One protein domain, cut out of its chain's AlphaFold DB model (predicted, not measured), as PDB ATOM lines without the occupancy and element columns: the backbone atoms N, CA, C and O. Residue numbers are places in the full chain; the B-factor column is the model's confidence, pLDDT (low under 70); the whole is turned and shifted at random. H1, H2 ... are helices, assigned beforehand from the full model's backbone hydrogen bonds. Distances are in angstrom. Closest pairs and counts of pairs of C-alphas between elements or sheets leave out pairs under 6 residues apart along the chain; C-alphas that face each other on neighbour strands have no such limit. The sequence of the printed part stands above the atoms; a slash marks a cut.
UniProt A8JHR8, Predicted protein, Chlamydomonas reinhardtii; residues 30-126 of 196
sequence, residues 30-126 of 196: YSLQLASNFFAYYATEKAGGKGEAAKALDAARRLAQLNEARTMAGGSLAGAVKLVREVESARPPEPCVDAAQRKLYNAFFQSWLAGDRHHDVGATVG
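What this domain is: This is residues 30 to 126 of the 196 residues of the protein "Predicted protein" of Chlamydomonas reinhardtii (UniProt A8JHR8). H1 and H4 cross as an X, with little H5 packed on H1; H2 and H3 make an L-shaped corner, and free-standing residues 85 to 100 sweep from H3 into H4, leaving an open frame. The 97 printed residues hold five named helices, H1 to H5 in order, and no named strand: all helix, mostly crossed packing. The whole is loose, radius of gyration of the C-alphas 15.9 A, spanning 47 by 32 by 26 A.

How they stand to each other: H1, residues 30 to 46, touches H4, residues 99 to 114, at a steep tilt of 63 degrees, closest C-alphas Phe 38 and Phe 108, 6.7 A. H1 only just touches H5, residues 121 to 126, with 3 pairs of C-alphas within 8 A, the closest Asn 37 and Val 121, 5.7 A. H2, residues 52 to 72, touches H3, residues 77 to 90, with residues 65 to 72 alone, about perpendicular at 80 degrees, closest C-alphas Ala 69 and Ala 80, 4.4 A. H2 and H4 are near each other; H1 and H3 are apart. Every O i to N i+4 pair is within hydrogen-bond range in H1 to H4; H5 has 1 of 2.

Where its parts are: H1 begins at C-alpha 30 (14.288, -32.781, -51.946) and spans 24.4 A, H2 30.6 A, H3 19.8 A and H4 22.7 A; H5 ends at C-alpha 126 (13.484, -22.562, -69.566).

The domain as a whole: The C-alphas farthest apart, Gly 74 and Val 125, are 46.9 A apart. The printed part has no cut and no long link. Among residues under pLDDT 70 are 43 to 54 and 115 to 126.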
ATOM      1  N   TYR A  30      14.587 -34.147 -52.383       57.34
ATOM      2  CA  TYR A  30      14.288 -32.781 -51.946       57.34
ATOM      3  C   TYR A  30      15.539 -32.035 -51.452       57.34
ATOM      4  O   TYR A  30      15.758 -30.869 -51.782       57.34
ATOM      5  N   SER A  31      16.401 -32.719 -50.696       61.88
ATOM      6  CA  SER A  31      17.643 -32.139 -50.174       61.88
ATOM      7  C   SER A  31      18.655 -31.821 -51.278       61.88
ATOM      8  O   SER A  31      19.355 -30.813 -51.197       61.88
ATOM      9  N   LEU A  32      18.688 -32.644 -52.332       63.72
ATOM     10  CA  LEU A  32      19.556 -32.456 -53.492       63.72
ATOM     11  C   LEU A  32      19.130 -31.236 -54.311       63.72
ATOM     12  O   LEU A  32      19.975 -30.408 -54.644       63.72
ATOM     13  N   GLN A  33      17.828 -31.084 -54.569       66.50
ATOM     14  CA  GLN A  33      17.288 -29.921 -55.279       66.50
ATOM     15  C   GLN A  33      17.531 -28.617 -54.507       66.50
ATOM     16  O   GLN A  33      17.866 -27.575 -55.074       66.50
ATOM     17  N   LEU A  34      17.379 -28.668 -53.186       68.38
ATOM     18  CA  LEU A  34      17.576 -27.503 -52.338       68.38
ATOM     19  C   LEU A  34      19.065 -27.121 -52.253       68.38
ATOM     20  O   LEU A  34      19.395 -25.936 -52.316       68.38
ATOM     21  N   ALA A  35      19.969 -28.107 -52.223       67.75
ATOM     22  CA  ALA A  35      21.407 -27.879 -52.326       67.75
ATOM     23  C   ALA A  35      21.801 -27.272 -53.687       67.75
ATOM     24  O   ALA A  35      22.515 -26.269 -53.720       67.75
ATOM     25  N   SER A  36      21.304 -27.806 -54.811       66.88
ATOM     26  CA  SER A  36      21.614 -27.267 -56.147       66.88
ATOM     27  C   SER A  36      21.139 -25.821 -56.315       66.88
ATOM     28  O   SER A  36      21.875 -24.980 -56.835       66.88
ATOM     29  N   ASN A  37      19.948 -25.504 -55.804       70.50
ATOM     30  CA  ASN A  37      19.398 -24.149 -55.841       70.50
ATOM     31  C   ASN A  37      20.179 -23.184 -54.933       70.50
ATOM     32  O   ASN A  37      20.404 -22.029 -55.301       70.50
ATOM     33  N   PHE A  38      20.677 -23.659 -53.789       71.81
ATOM     34  CA  PHE A  38      21.566 -22.873 -52.932       71.81
ATOM     35  C   PHE A  38      22.889 -22.524 -53.632       71.81
ATOM     36  O   PHE A  38      23.352 -21.385 -53.544       71.81
ATOM     37  N   PHE A  39      23.495 -23.463 -54.364       69.88
ATOM     38  CA  PHE A  39      24.726 -23.193 -55.114       69.88
ATOM     39  C   PHE A  39      24.521 -22.168 -56.235       69.88
ATOM     40  O   PHE A  39      25.371 -21.292 -56.421       69.88
ATOM     41  N   ALA A  40      23.387 -22.226 -56.935       68.69
ATOM     42  CA  ALA A  40      23.019 -21.214 -57.922       68.69
ATOM     43  C   ALA A  40      22.843 -19.833 -57.270       68.69
ATOM     44  O   ALA A  40      23.417 -18.849 -57.742       68.69
ATOM     45  N   TYR A  41      22.145 -19.765 -56.130       68.81
ATOM     46  CA  TYR A  41      22.027 -18.540 -55.334       68.81
ATOM     47  C   TYR A  41      23.398 -17.982 -54.931       68.81
ATOM     48  O   TYR A  41      23.694 -16.811 -55.179       68.81
ATOM     49  N   TYR A  42      24.275 -18.825 -54.384       71.06
ATOM     50  CA  TYR A  42      25.617 -18.430 -53.967       71.06
ATOM     51  C   TYR A  42      26.456 -17.875 -55.125       71.06
ATOM     52  O   TYR A  42      27.125 -16.853 -54.963       71.06
ATOM     53  N   ALA A  43      26.395 -18.500 -56.303       68.12
ATOM     54  CA  ALA A  43      27.090 -18.015 -57.490       68.12
ATOM     55  C   ALA A  43      26.584 -16.627 -57.925       68.12
ATOM     56  O   ALA A  43      27.395 -15.750 -58.229       68.12
ATOM     57  N   THR A  44      25.266 -16.399 -57.887       69.00
ATOM     58  CA  THR A  44      24.669 -15.093 -58.231       69.00
ATOM     59  C   THR A  44      25.021 -13.989 -57.231       69.00
ATOM     60  O   THR A  44      25.354 -12.873 -57.636       69.00
ATOM     61  N   GLU A  45      25.034 -14.305 -55.932       69.94
ATOM     62  CA  GLU A  45      25.459 -13.391 -54.865       69.94
ATOM     63  C   GLU A  45      26.941 -13.027 -54.992       69.94
ATOM     64  O   GLU A  45      27.305 -11.854 -54.916       69.94
ATOM     65  N   LYS A  46      27.806 -14.022 -55.232       68.62
ATOM     66  CA  LYS A  46      29.252 -13.814 -55.393       68.62
ATOM     67  C   LYS A  46      29.580 -12.970 -56.627       68.62
ATOM     68  O   LYS A  46      30.538 -12.204 -56.601       68.62
ATOM     69  N   ALA A  47      28.776 -13.081 -57.684       65.00
ATOM     70  CA  ALA A  47      28.882 -12.243 -58.875       65.00
ATOM     71  C   ALA A  47      28.375 -10.798 -58.658       65.00
ATOM     72  O   ALA A  47      28.443  -9.989 -59.579       65.00
ATOM     73  N   GLY A  48      27.860 -10.461 -57.467       61.28
ATOM     74  CA  GLY A  48      27.335  -9.130 -57.146       61.28
ATOM     75  C   GLY A  48      25.997  -8.809 -57.820       61.28
ATOM     76  O   GLY A  48      25.545  -7.666 -57.783       61.28
ATOM     77  N   GLY A  49      25.344  -9.806 -58.422       58.50
ATOM     78  CA  GLY A  49      24.174  -9.648 -59.283       58.50
ATOM     79  C   GLY A  49      22.841  -9.552 -58.545       58.50
ATOM     80  O   GLY A  49      21.820  -9.977 -59.082       58.50
ATOM     81  N   LYS A  50      22.816  -9.041 -57.308       64.75
ATOM     82  CA  LYS A  50      21.565  -8.914 -56.549       64.75
ATOM     83  C   LYS A  50      20.701  -7.821 -57.187       64.75
ATOM     84  O   LYS A  50      20.924  -6.631 -56.957       64.75
ATOM     85  N   GLY A  51      19.754  -8.239 -58.028       63.91
ATOM     86  CA  GLY A  51      18.876  -7.345 -58.781       63.91
ATOM     87  C   GLY A  51      18.081  -6.405 -57.871       63.91
ATOM     88  O   GLY A  51      17.727  -6.759 -56.745       63.91
ATOM     89  N   GLU A  52      17.782  -5.199 -58.354       68.56
ATOM     90  CA  GLU A  52      17.064  -4.169 -57.582       68.56
ATOM     91  C   GLU A  52      15.699  -4.654 -57.071       68.56
ATOM     92  O   GLU A  52      15.312  -4.343 -55.946       68.56
ATOM     93  N   ALA A  53      15.019  -5.507 -57.842       65.25
ATOM     94  CA  ALA A  53      13.773  -6.153 -57.439       65.25
ATOM     95  C   ALA A  53      13.925  -7.033 -56.182       65.25
ATOM     96  O   ALA A  53      13.055  -7.008 -55.315       65.25
ATOM     97  N   ALA A  54      15.042  -7.752 -56.025       68.81
ATOM     98  CA  ALA A  54      15.292  -8.573 -54.838       68.81
ATOM     99  C   ALA A  54      15.483  -7.702 -53.585       68.81
ATOM    100  O   ALA A  54      14.929  -7.990 -52.528       68.81
ATOM    101  N   LYS A  55      16.188  -6.570 -53.721       73.62
ATOM    102  CA  LYS A  55      16.338  -5.590 -52.630       73.62
ATOM    103  C   LYS A  55      14.996  -4.964 -52.239       73.62
ATOM    104  O   LYS A  55      14.751  -4.734 -51.056       73.62
ATOM    105  N   ALA A  56      14.124  -4.707 -53.214       73.88
ATOM    106  CA  ALA A  56      12.778  -4.201 -52.962       73.88
ATOM    107  C   ALA A  56      11.903  -5.228 -52.219       73.88
ATOM    108  O   ALA A  56      11.204  -4.856 -51.277       73.88
ATOM    109  N   LEU A  57      11.985  -6.516 -52.576       76.06
ATOM    110  CA  LEU A  57      11.298  -7.596 -51.854       76.06
ATOM    111  C   LEU A  57      11.803  -7.731 -50.415       76.06
ATOM    112  O   LEU A  57      11.002  -7.853 -49.490       76.06
ATOM    113  N   ASP A  58      13.114  -7.633 -50.198       78.62
ATOM    114  CA  ASP A  58      13.688  -7.649 -48.852       78.62
ATOM    115  C   ASP A  58      13.202  -6.460 -48.011       78.62
ATOM    116  O   ASP A  58      12.832  -6.631 -46.846       78.62
ATOM    117  N   ALA A  59      13.121  -5.262 -48.596       78.88
ATOM    118  CA  ALA A  59      12.547  -4.098 -47.926       78.88
ATOM    119  C   ALA A  59      11.056  -4.305 -47.594       78.88
ATOM    120  O   ALA A  59      10.633  -4.021 -46.472       78.88
ATOM    121  N   ALA A  60      10.273  -4.861 -48.523       82.44
ATOM    122  CA  ALA A  60       8.863  -5.176 -48.302       82.44
ATOM    123  C   ALA A  60       8.671  -6.189 -47.160       82.44
ATOM    124  O   ALA A  60       7.807  -5.993 -46.305       82.44
ATOM    125  N   ARG A  61       9.525  -7.217 -47.069       82.88
ATOM    126  CA  ARG A  61       9.518  -8.186 -45.957       82.88
ATOM    127  C   ARG A  61       9.808  -7.526 -44.616       82.88
ATOM    128  O   ARG A  61       9.145  -7.830 -43.629       82.88
ATOM    129  N   ARG A  62      10.772  -6.602 -44.566       85.56
ATOM    130  CA  ARG A  62      11.064  -5.845 -43.338       85.56
ATOM    131  C   ARG A  62       9.881  -4.984 -42.914       85.56
ATOM    132  O   ARG A  62       9.572  -4.930 -41.727       85.56
ATOM    133  N   LEU A  63       9.193  -4.358 -43.864       87.06
ATOM    134  CA  LEU A  63       7.983  -3.590 -43.578       87.06
ATOM    135  C   LEU A  63       6.829  -4.483 -43.102       87.06
ATOM    136  O   LEU A  63       6.137  -4.110 -42.158       87.06
ATOM    137  N   ALA A  64       6.660  -5.673 -43.685       87.38
ATOM    138  CA  ALA A  64       5.662  -6.648 -43.246       87.38
ATOM    139  C   ALA A  64       5.923  -7.121 -41.805       87.38
ATOM    140  O   ALA A  64       5.035  -7.013 -40.963       87.38
ATOM    141  N   GLN A  65       7.164  -7.509 -41.487       87.19
ATOM    142  CA  GLN A  65       7.582  -7.892 -40.129       87.19
ATOM    143  C   GLN A  65       7.325  -6.776 -39.109       87.19
ATOM    144  O   GLN A  65       6.875  -7.030 -37.993       87.19
ATOM    145  N   LEU A  66       7.589  -5.521 -39.484       86.44
ATOM    146  CA  LEU A  66       7.298  -4.378 -38.624       86.44
ATOM    147  C   LEU A  66       5.798  -4.165 -38.436       86.44
ATOM    148  O   LEU A  66       5.386  -3.800 -37.339       86.44
ATOM    149  N   ASN A  67       4.983  -4.386 -39.467       90.25
ATOM    150  CA  ASN A  67       3.533  -4.273 -39.355       90.25
ATOM    151  C   ASN A  67       2.949  -5.364 -38.444       90.25
ATOM    152  O   ASN A  67       2.159  -5.055 -37.559       90.25
ATOM    153  N   GLU A  68       3.397  -6.611 -38.588       88.00
ATOM    154  CA  GLU A  68       3.018  -7.732 -37.713       88.00
ATOM    155  C   GLU A  68       3.448  -7.493 -36.259       88.00
ATOM    156  O   GLU A  68       2.665  -7.629 -35.322       88.00
ATOM    157  N   ALA A  69       4.685  -7.053 -36.034       85.12
ATOM    158  CA  ALA A  69       5.139  -6.730 -34.687       85.12
ATOM    159  C   ALA A  69       4.406  -5.504 -34.110       85.12
ATOM    160  O   ALA A  69       4.219  -5.395 -32.899       85.12
ATOM    161  N   ARG A  70       3.946  -4.585 -34.966       87.31
ATOM    162  CA  ARG A  70       3.152  -3.417 -34.569       87.31
ATOM    163  C   ARG A  70       1.736  -3.798 -34.164       87.31
ATOM    164  O   ARG A  70       1.236  -3.211 -33.206       87.31
ATOM    165  N   THR A  71       1.096  -4.748 -34.843       90.50
ATOM    166  CA  THR A  71      -0.219  -5.252 -34.418       90.50
ATOM    167  C   THR A  71      -0.115  -5.973 -33.073       90.50
ATOM    168  O   THR A  71      -0.957  -5.749 -32.208       90.50
ATOM    169  N   MET A  72       0.968  -6.719 -32.842       83.94
ATOM    170  CA  MET A  72       1.257  -7.370 -31.555       83.94
ATOM    171  C   MET A  72       1.572  -6.372 -30.426       83.94
ATOM    172  O   MET A  72       1.157  -6.569 -29.288       83.94
ATOM    173  N   ALA A  73       2.273  -5.274 -30.730       82.94
ATOM    174  CA  ALA A  73       2.655  -4.233 -29.771       82.94
ATOM    175  C   ALA A  73       1.607  -3.110 -29.597       82.94
ATOM    176  O   ALA A  73       1.940  -2.029 -29.103       82.94
ATOM    177  N   GLY A  74       0.363  -3.313 -30.047       84.69
ATOM    178  CA  GLY A  74      -0.733  -2.357 -29.846       84.69
ATOM    179  C   GLY A  74      -0.603  -1.042 -30.630       84.69
ATOM    180  O   GLY A  74      -1.033   0.004 -30.156       84.69
ATOM    181  N   GLY A  75       0.011  -1.057 -31.817       80.62
ATOM    182  CA  GLY A  75       0.099   0.110 -32.708       80.62
ATOM    183  C   GLY A  75       1.386   0.937 -32.590       80.62
ATOM    184  O   GLY A  75       1.607   1.837 -33.409       80.62
ATOM    185  N   SER A  76       2.274   0.617 -31.645       87.62
ATOM    186  CA  SER A  76       3.558   1.304 -31.452       87.62
ATOM    187  C   SER A  76       4.679   0.710 -32.309       87.62
ATOM    188  O   SER A  76       5.045  -0.455 -32.156       87.62
ATOM    189  N   LEU A  77       5.296   1.530 -33.169       84.62
ATOM    190  CA  LEU A  77       6.480   1.129 -33.947       84.62
ATOM    191  C   LEU A  77       7.716   0.906 -33.062       84.62
ATOM    192  O   LEU A  77       8.522   0.023 -33.339       84.62
ATOM    193  N   ALA A  78       7.860   1.666 -31.973       86.00
ATOM    194  CA  ALA A  78       8.960   1.473 -31.031       86.00
ATOM    195  C   ALA A  78       8.847   0.120 -30.307       86.00
ATOM    196  O   ALA A  78       9.855  -0.558 -30.113       86.00
ATOM    197  N   GLY A  79       7.621  -0.287 -29.954       82.31
ATOM    198  CA  GLY A  79       7.339  -1.617 -29.412       82.31
ATOM    199  C   GLY A  79       7.602  -2.720 -30.438       82.31
ATOM    200  O   GLY A  79       8.280  -3.693 -30.125       82.31
ATOM    201  N   ALA A  80       7.174  -2.514 -31.687       84.25
ATOM    202  CA  ALA A  80       7.404  -3.449 -32.786       84.25
ATOM    203  C   ALA A  80       8.897  -3.750 -33.009       84.25
ATOM    204  O   ALA A  80       9.302  -4.907 -33.073       84.25
ATOM    205  N   VAL A  81       9.743  -2.715 -33.074       89.62
ATOM    206  CA  VAL A  81      11.193  -2.890 -33.277       89.62
ATOM    207  C   VAL A  81      11.846  -3.618 -32.101       89.62
ATOM    208  O   VAL A  81      12.744  -4.433 -32.318       89.62
ATOM    209  N   LYS A  82      11.412  -3.345 -30.862       88.12
ATOM    210  CA  LYS A  82      11.912  -4.054 -29.673       88.12
ATOM    211  C   LYS A  82      11.563  -5.537 -29.728       88.12
ATOM    212  O   LYS A  82      12.473  -6.350 -29.624       88.12
ATOM    213  N   LEU A  83      10.303  -5.872 -30.011       85.75
ATOM    214  CA  LEU A  83       9.860  -7.262 -30.147       85.75
ATOM    215  C   LEU A  83      10.635  -8.009 -31.237       85.75
ATOM    216  O   LEU A  83      11.106  -9.113 -31.000       85.75
ATOM    217  N   VAL A  84      10.837  -7.398 -32.410       86.75
ATOM    218  CA  VAL A  84      11.614  -8.028 -33.495       86.75
ATOM    219  C   VAL A  84      13.053  -8.324 -33.056       86.75
ATOM    220  O   VAL A  84      13.580  -9.394 -33.353       86.75
ATOM    221  N   ARG A  85      13.697  -7.400 -32.332       86.56
ATOM    222  CA  ARG A  85      15.063  -7.606 -31.822       86.56
ATOM    223  C   ARG A  85      15.120  -8.671 -30.733       86.56
ATOM    224  O   ARG A  85      16.045  -9.476 -30.736       86.56
ATOM    225  N   GLU A  86      14.145  -8.680 -29.830       85.25
ATOM    226  CA  GLU A  86      14.048  -9.669 -28.757       85.25
ATOM    227  C   GLU A  86      13.845 -11.077 -29.325       85.25
ATOM    228  O   GLU A  86      14.575 -11.987 -28.943       85.25
ATOM    229  N   VAL A  87      12.955 -11.241 -30.308       84.81
ATOM    230  CA  VAL A  87      12.719 -12.524 -30.993       84.81
ATOM    231  C   VAL A  87      13.975 -13.030 -31.703       84.81
ATOM    232  O   VAL A  87      14.312 -14.206 -31.574       84.81
ATOM    233  N   GLU A  88      14.705 -12.161 -32.408       80.75
ATOM    234  CA  GLU A  88      15.963 -12.556 -33.056       80.75
ATOM    235  C   GLU A  88      17.018 -12.978 -32.018       80.75
ATOM    236  O   GLU A  88      17.716 -13.971 -32.210       80.75
ATOM    237  N   SER A  89      17.102 -12.264 -30.889       78.00
ATOM    238  CA  SER A  89      18.035 -12.582 -29.799       78.00
ATOM    239  C   SER A  89      17.651 -13.827 -28.995       78.00
ATOM    240  O   SER A  89      18.518 -14.478 -28.418       78.00
ATOM    241  N   ALA A  90      16.364 -14.177 -28.973       81.62
ATOM    242  CA  ALA A  90      15.852 -15.359 -28.294       81.62
ATOM    243  C   ALA A  90      16.202 -16.654 -29.040       81.62
ATOM    244  O   ALA A  90      16.096 -17.735 -28.462       81.62
ATOM    245  N   ARG A  91      16.619 -16.570 -30.312       76.00
ATOM    246  CA  ARG A  91      17.023 -17.740 -31.088       76.00
ATOM    247  C   ARG A  91      18.428 -18.189 -30.664       76.00
ATOM    248  O   ARG A  91      19.392 -17.482 -30.967       76.00
ATOM    249  N   PRO A  92      18.590 -19.360 -30.018       71.00
ATOM    250  CA  PRO A  92      19.909 -19.831 -29.620       71.00
ATOM    251  C   PRO A  92      20.759 -20.110 -30.872       71.00
ATOM    252  O   PRO A  92      20.306 -20.832 -31.768       71.00
ATOM    253  N   PRO A  93      21.968 -19.530 -30.990       70.31
ATOM    254  CA  PRO A  93      22.828 -19.780 -32.133       70.31
ATOM    255  C   PRO A  93      23.474 -21.161 -32.011       70.31
ATOM    256  O   PRO A  93      24.181 -21.453 -31.049       70.31
ATOM    257  N   GLU A  94      23.269 -22.005 -33.015       69.69
ATOM    258  CA  GLU A  94      24.066 -23.217 -33.174       69.69
ATOM    259  C   GLU A  94      25.489 -22.851 -33.634       69.69
ATOM    260  O   GLU A  94      25.653 -21.919 -34.433       69.69
ATOM    261  N   PRO A  95      26.529 -23.568 -33.176       64.88
ATOM    262  CA  PRO A  95      27.889 -23.352 -33.650       64.88
ATOM    263  C   PRO A  95      27.978 -23.589 -35.165       64.88
ATOM    264  O   PRO A  95      27.536 -24.611 -35.685       64.88
ATOM    265  N   CYS A  96      28.548 -22.615 -35.875       63.41
ATOM    266  CA  CYS A  96      28.708 -22.618 -37.329       63.41
ATOM    267  C   CYS A  96      30.193 -22.517 -37.686       63.41
ATOM    268  O   CYS A  96      30.942 -21.841 -36.984       63.41
ATOM    269  N   VAL A  97      30.599 -23.113 -38.810       63.25
ATOM    270  CA  VAL A  97      31.983 -23.018 -39.314       63.25
ATOM    271  C   VAL A  97      32.309 -21.599 -39.799       63.25
ATOM    272  O   VAL A  97      33.393 -21.092 -39.530       63.25
ATOM    273  N   ASP A  98      31.359 -20.935 -40.468       70.81
ATOM    274  CA  ASP A  98      31.501 -19.554 -40.936       70.81
ATOM    275  C   ASP A  98      30.183 -18.767 -40.794       70.81
ATOM    276  O   ASP A  98      29.109 -19.185 -41.241       70.81
ATOM    277  N   ALA A  99      30.273 -17.589 -40.175       71.44
ATOM    278  CA  ALA A  99      29.149 -16.685 -39.977       71.44
ATOM    279  C   ALA A  99      28.684 -16.023 -41.286       71.44
ATOM    280  O   ALA A  99      27.497 -15.715 -41.424       71.44
ATOM    281  N   ALA A 100      29.586 -15.794 -42.247       70.88
ATOM    282  CA  ALA A 100      29.228 -15.188 -43.528       70.88
ATOM    283  C   ALA A 100      28.378 -16.151 -44.371       70.88
ATOM    284  O   ALA A 100      27.296 -15.785 -44.837       70.88
ATOM    285  N   GLN A 101      28.805 -17.411 -44.475       68.38
ATOM    286  CA  GLN A 101      28.039 -18.460 -45.150       68.38
ATOM    287  C   GLN A 101      26.703 -18.753 -44.459       68.38
ATOM    288  O   GLN A 101      25.688 -18.890 -45.143       68.38
ATOM    289  N   ARG A 102      26.646 -18.756 -43.117       72.12
ATOM    290  CA  ARG A 102      25.377 -18.941 -42.389       72.12
ATOM    291  C   ARG A 102      24.367 -17.829 -42.690       72.12
ATOM    292  O   ARG A 102      23.178 -18.108 -42.838       72.12
ATOM    293  N   LYS A 103      24.812 -16.572 -42.806       74.50
ATOM    294  CA  LYS A 103      23.938 -15.446 -43.191       74.50
ATOM    295  C   LYS A 103      23.378 -15.626 -44.599       74.50
ATOM    296  O   LYS A 103      22.185 -15.425 -44.809       74.50
ATOM    297  N   LEU A 104      24.228 -16.033 -45.535       73.56
ATOM    298  CA  LEU A 104      23.849 -16.252 -46.927       73.56
ATOM    299  C   LEU A 104      22.866 -17.428 -47.073       73.56
ATOM    300  O   LEU A 104      21.867 -17.310 -47.777       73.56
ATOM    301  N   TYR A 105      23.089 -18.510 -46.326       74.25
ATOM    302  CA  TYR A 105      22.156 -19.630 -46.209       74.25
ATOM    303  C   TYR A 105      20.796 -19.209 -45.651       74.25
ATOM    304  O   TYR A 105      19.770 -19.526 -46.240       74.25
ATOM    305  N   ASN A 106      20.768 -18.455 -44.549       76.12
ATOM    306  CA  ASN A 106      19.504 -18.000 -43.967       76.12
ATOM    307  C   ASN A 106      18.722 -17.104 -44.943       76.12
ATOM    308  O   ASN A 106      17.499 -17.196 -45.003       76.12
ATOM    309  N   ALA A 107      19.417 -16.264 -45.720       75.44
ATOM    310  CA  ALA A 107      18.795 -15.430 -46.746       75.44
ATOM    311  C   ALA A 107      18.192 -16.270 -47.885       75.44
ATOM    312  O   ALA A 107      17.042 -16.049 -48.256       75.44
ATOM    313  N   PHE A 108      18.928 -17.271 -48.380       74.75
ATOM    314  CA  PHE A 108      18.406 -18.238 -49.351       74.75
ATOM    315  C   PHE A 108      17.196 -19.002 -48.808       74.75
ATOM    316  O   PHE A 108      16.198 -19.178 -49.493       74.75
ATOM    317  N   PHE A 109      17.256 -19.450 -47.556       74.88
ATOM    318  CA  PHE A 109      16.167 -20.211 -46.959       74.88
ATOM    319  C   PHE A 109      14.891 -19.368 -46.830       74.88
ATOM    320  O   PHE A 109      13.796 -19.848 -47.107       74.88
ATOM    321  N   GLN A 110      15.019 -18.086 -46.477       75.69
ATOM    322  CA  GLN A 110      13.887 -17.157 -46.447       75.69
ATOM    323  C   GLN A 110      13.310 -16.883 -47.841       75.69
ATOM    324  O   GLN A 110      12.089 -16.831 -47.982       75.69
ATOM    325  N   SER A 111      14.153 -16.734 -48.867       71.00
ATOM    326  CA  SER A 111      13.679 -16.548 -50.243       71.00
ATOM    327  C   SER A 111      12.995 -17.812 -50.779       71.00
ATOM    328  O   SER A 111      11.931 -17.721 -51.389       71.00
ATOM    329  N   TRP A 112      13.527 -18.993 -50.448       72.19
ATOM    330  CA  TRP A 112      12.924 -20.290 -50.755       72.19
ATOM    331  C   TRP A 112      11.538 -20.451 -50.120       72.19
ATOM    332  O   TRP A 112      10.585 -20.811 -50.808       72.19
ATOM    333  N   LEU A 113      11.392 -20.113 -48.834       73.81
ATOM    334  CA  LEU A 113      10.098 -20.126 -48.137       73.81
ATOM    335  C   LEU A 113       9.094 -19.127 -48.724       73.81
ATOM    336  O   LEU A 113       7.898 -19.403 -48.749       73.81
ATOM    337  N   ALA A 114       9.571 -17.974 -49.197       71.06
ATOM    338  CA  ALA A 114       8.737 -16.971 -49.852       71.06
ATOM    339  C   ALA A 114       8.348 -17.349 -51.294       71.06
ATOM    340  O   ALA A 114       7.502 -16.683 -51.887       71.06
ATOM    341  N   GLY A 115       8.945 -18.406 -51.857       68.62
ATOM    342  CA  GLY A 115       8.709 -18.835 -53.233       68.62
ATOM    343  C   GLY A 115       9.434 -17.993 -54.288       68.62
ATOM    344  O   GLY A 115       9.041 -18.028 -55.455       68.62
ATOM    345  N   ASP A 116      10.490 -17.259 -53.919       66.69
ATOM    346  CA  ASP A 116      11.315 -16.508 -54.872       66.69
ATOM    347  C   ASP A 116      12.087 -17.484 -55.775       66.69
ATOM    348  O   ASP A 116      13.174 -17.962 -55.446       66.69
ATOM    349  N   ARG A 117      11.551 -17.766 -56.966       62.59
ATOM    350  CA  ARG A 117      12.171 -18.685 -57.943       62.59
ATOM    351  C   ARG A 117      13.316 -18.074 -58.753       62.59
ATOM    352  O   ARG A 117      13.747 -18.653 -59.745       62.59
ATOM    353  N   HIS A 118      13.840 -16.917 -58.352       59.78
ATOM    354  CA  HIS A 118      14.928 -16.234 -59.065       59.78
ATOM    355  C   HIS A 118      16.247 -17.025 -59.090       59.78
ATOM    356  O   HIS A 118      17.131 -16.720 -59.885       59.78
ATOM    357  N   HIS A 119      16.359 -18.047 -58.241       58.84
ATOM    358  CA  HIS A 119      17.534 -18.905 -58.084       58.84
ATOM    359  C   HIS A 119      17.198 -20.388 -58.280       58.84
ATOM    360  O   HIS A 119      18.001 -21.259 -57.954       58.84
ATOM    361  N   ASP A 120      15.986 -20.672 -58.765       58.34
ATOM    362  CA  ASP A 120      15.523 -22.027 -59.016       58.34
ATOM    363  C   ASP A 120      16.139 -22.520 -60.323       58.34
ATOM    364  O   ASP A 120      15.792 -22.054 -61.414       58.34
ATOM    365  N   VAL A 121      17.067 -23.469 -60.206       55.00
ATOM    366  CA  VAL A 121      17.776 -24.046 -61.349       55.00
ATOM    367  C   VAL A 121      16.764 -24.653 -62.329       55.00
ATOM    368  O   VAL A 121      16.907 -24.477 -63.538       55.00
ATOM    369  N   GLY A 122      15.667 -25.235 -61.826       48.34
ATOM    370  CA  GLY A 122      14.579 -25.780 -62.646       48.34
ATOM    371  C   GLY A 122      13.793 -24.728 -63.439       48.34
ATOM    372  O   GLY A 122      13.353 -25.004 -64.552       48.34
ATOM    373  N   ALA A 123      13.666 -23.500 -62.925       45.16
ATOM    374  CA  ALA A 123      13.016 -22.396 -63.637       45.16
ATOM    375  C   ALA A 123      13.955 -21.729 -64.660       45.16
ATOM    376  O   ALA A 123      13.502 -21.237 -65.696       45.16
ATOM    377  N   THR A 124      15.270 -21.739 -64.407       43.03
ATOM    378  CA  THR A 124      16.278 -21.202 -65.339       43.03
ATOM    379  C   THR A 124      16.558 -22.103 -66.543       43.03
ATOM    380  O   THR A 124      16.986 -21.600 -67.581       43.03
ATOM    381  N   VAL A 125      16.229 -23.398 -66.474       45.28
ATOM    382  CA  VAL A 125      16.331 -24.326 -67.620       45.28
ATOM    383  C   VAL A 125      15.440 -23.875 -68.794       45.28
ATOM    384  O   VAL A 125      15.794 -24.083 -69.951       45.28
ATOM    385  N   GLY A 126      14.345 -23.151 -68.528       41.25
ATOM    386  CA  GLY A 126      13.484 -22.562 -69.566       41.25
ATOM    387  C   GLY A 126      14.035 -21.290 -70.236       41.25
ATOM    388  O   GLY A 126      13.463 -20.821 -71.219       41.25
TER     389      GLY A 126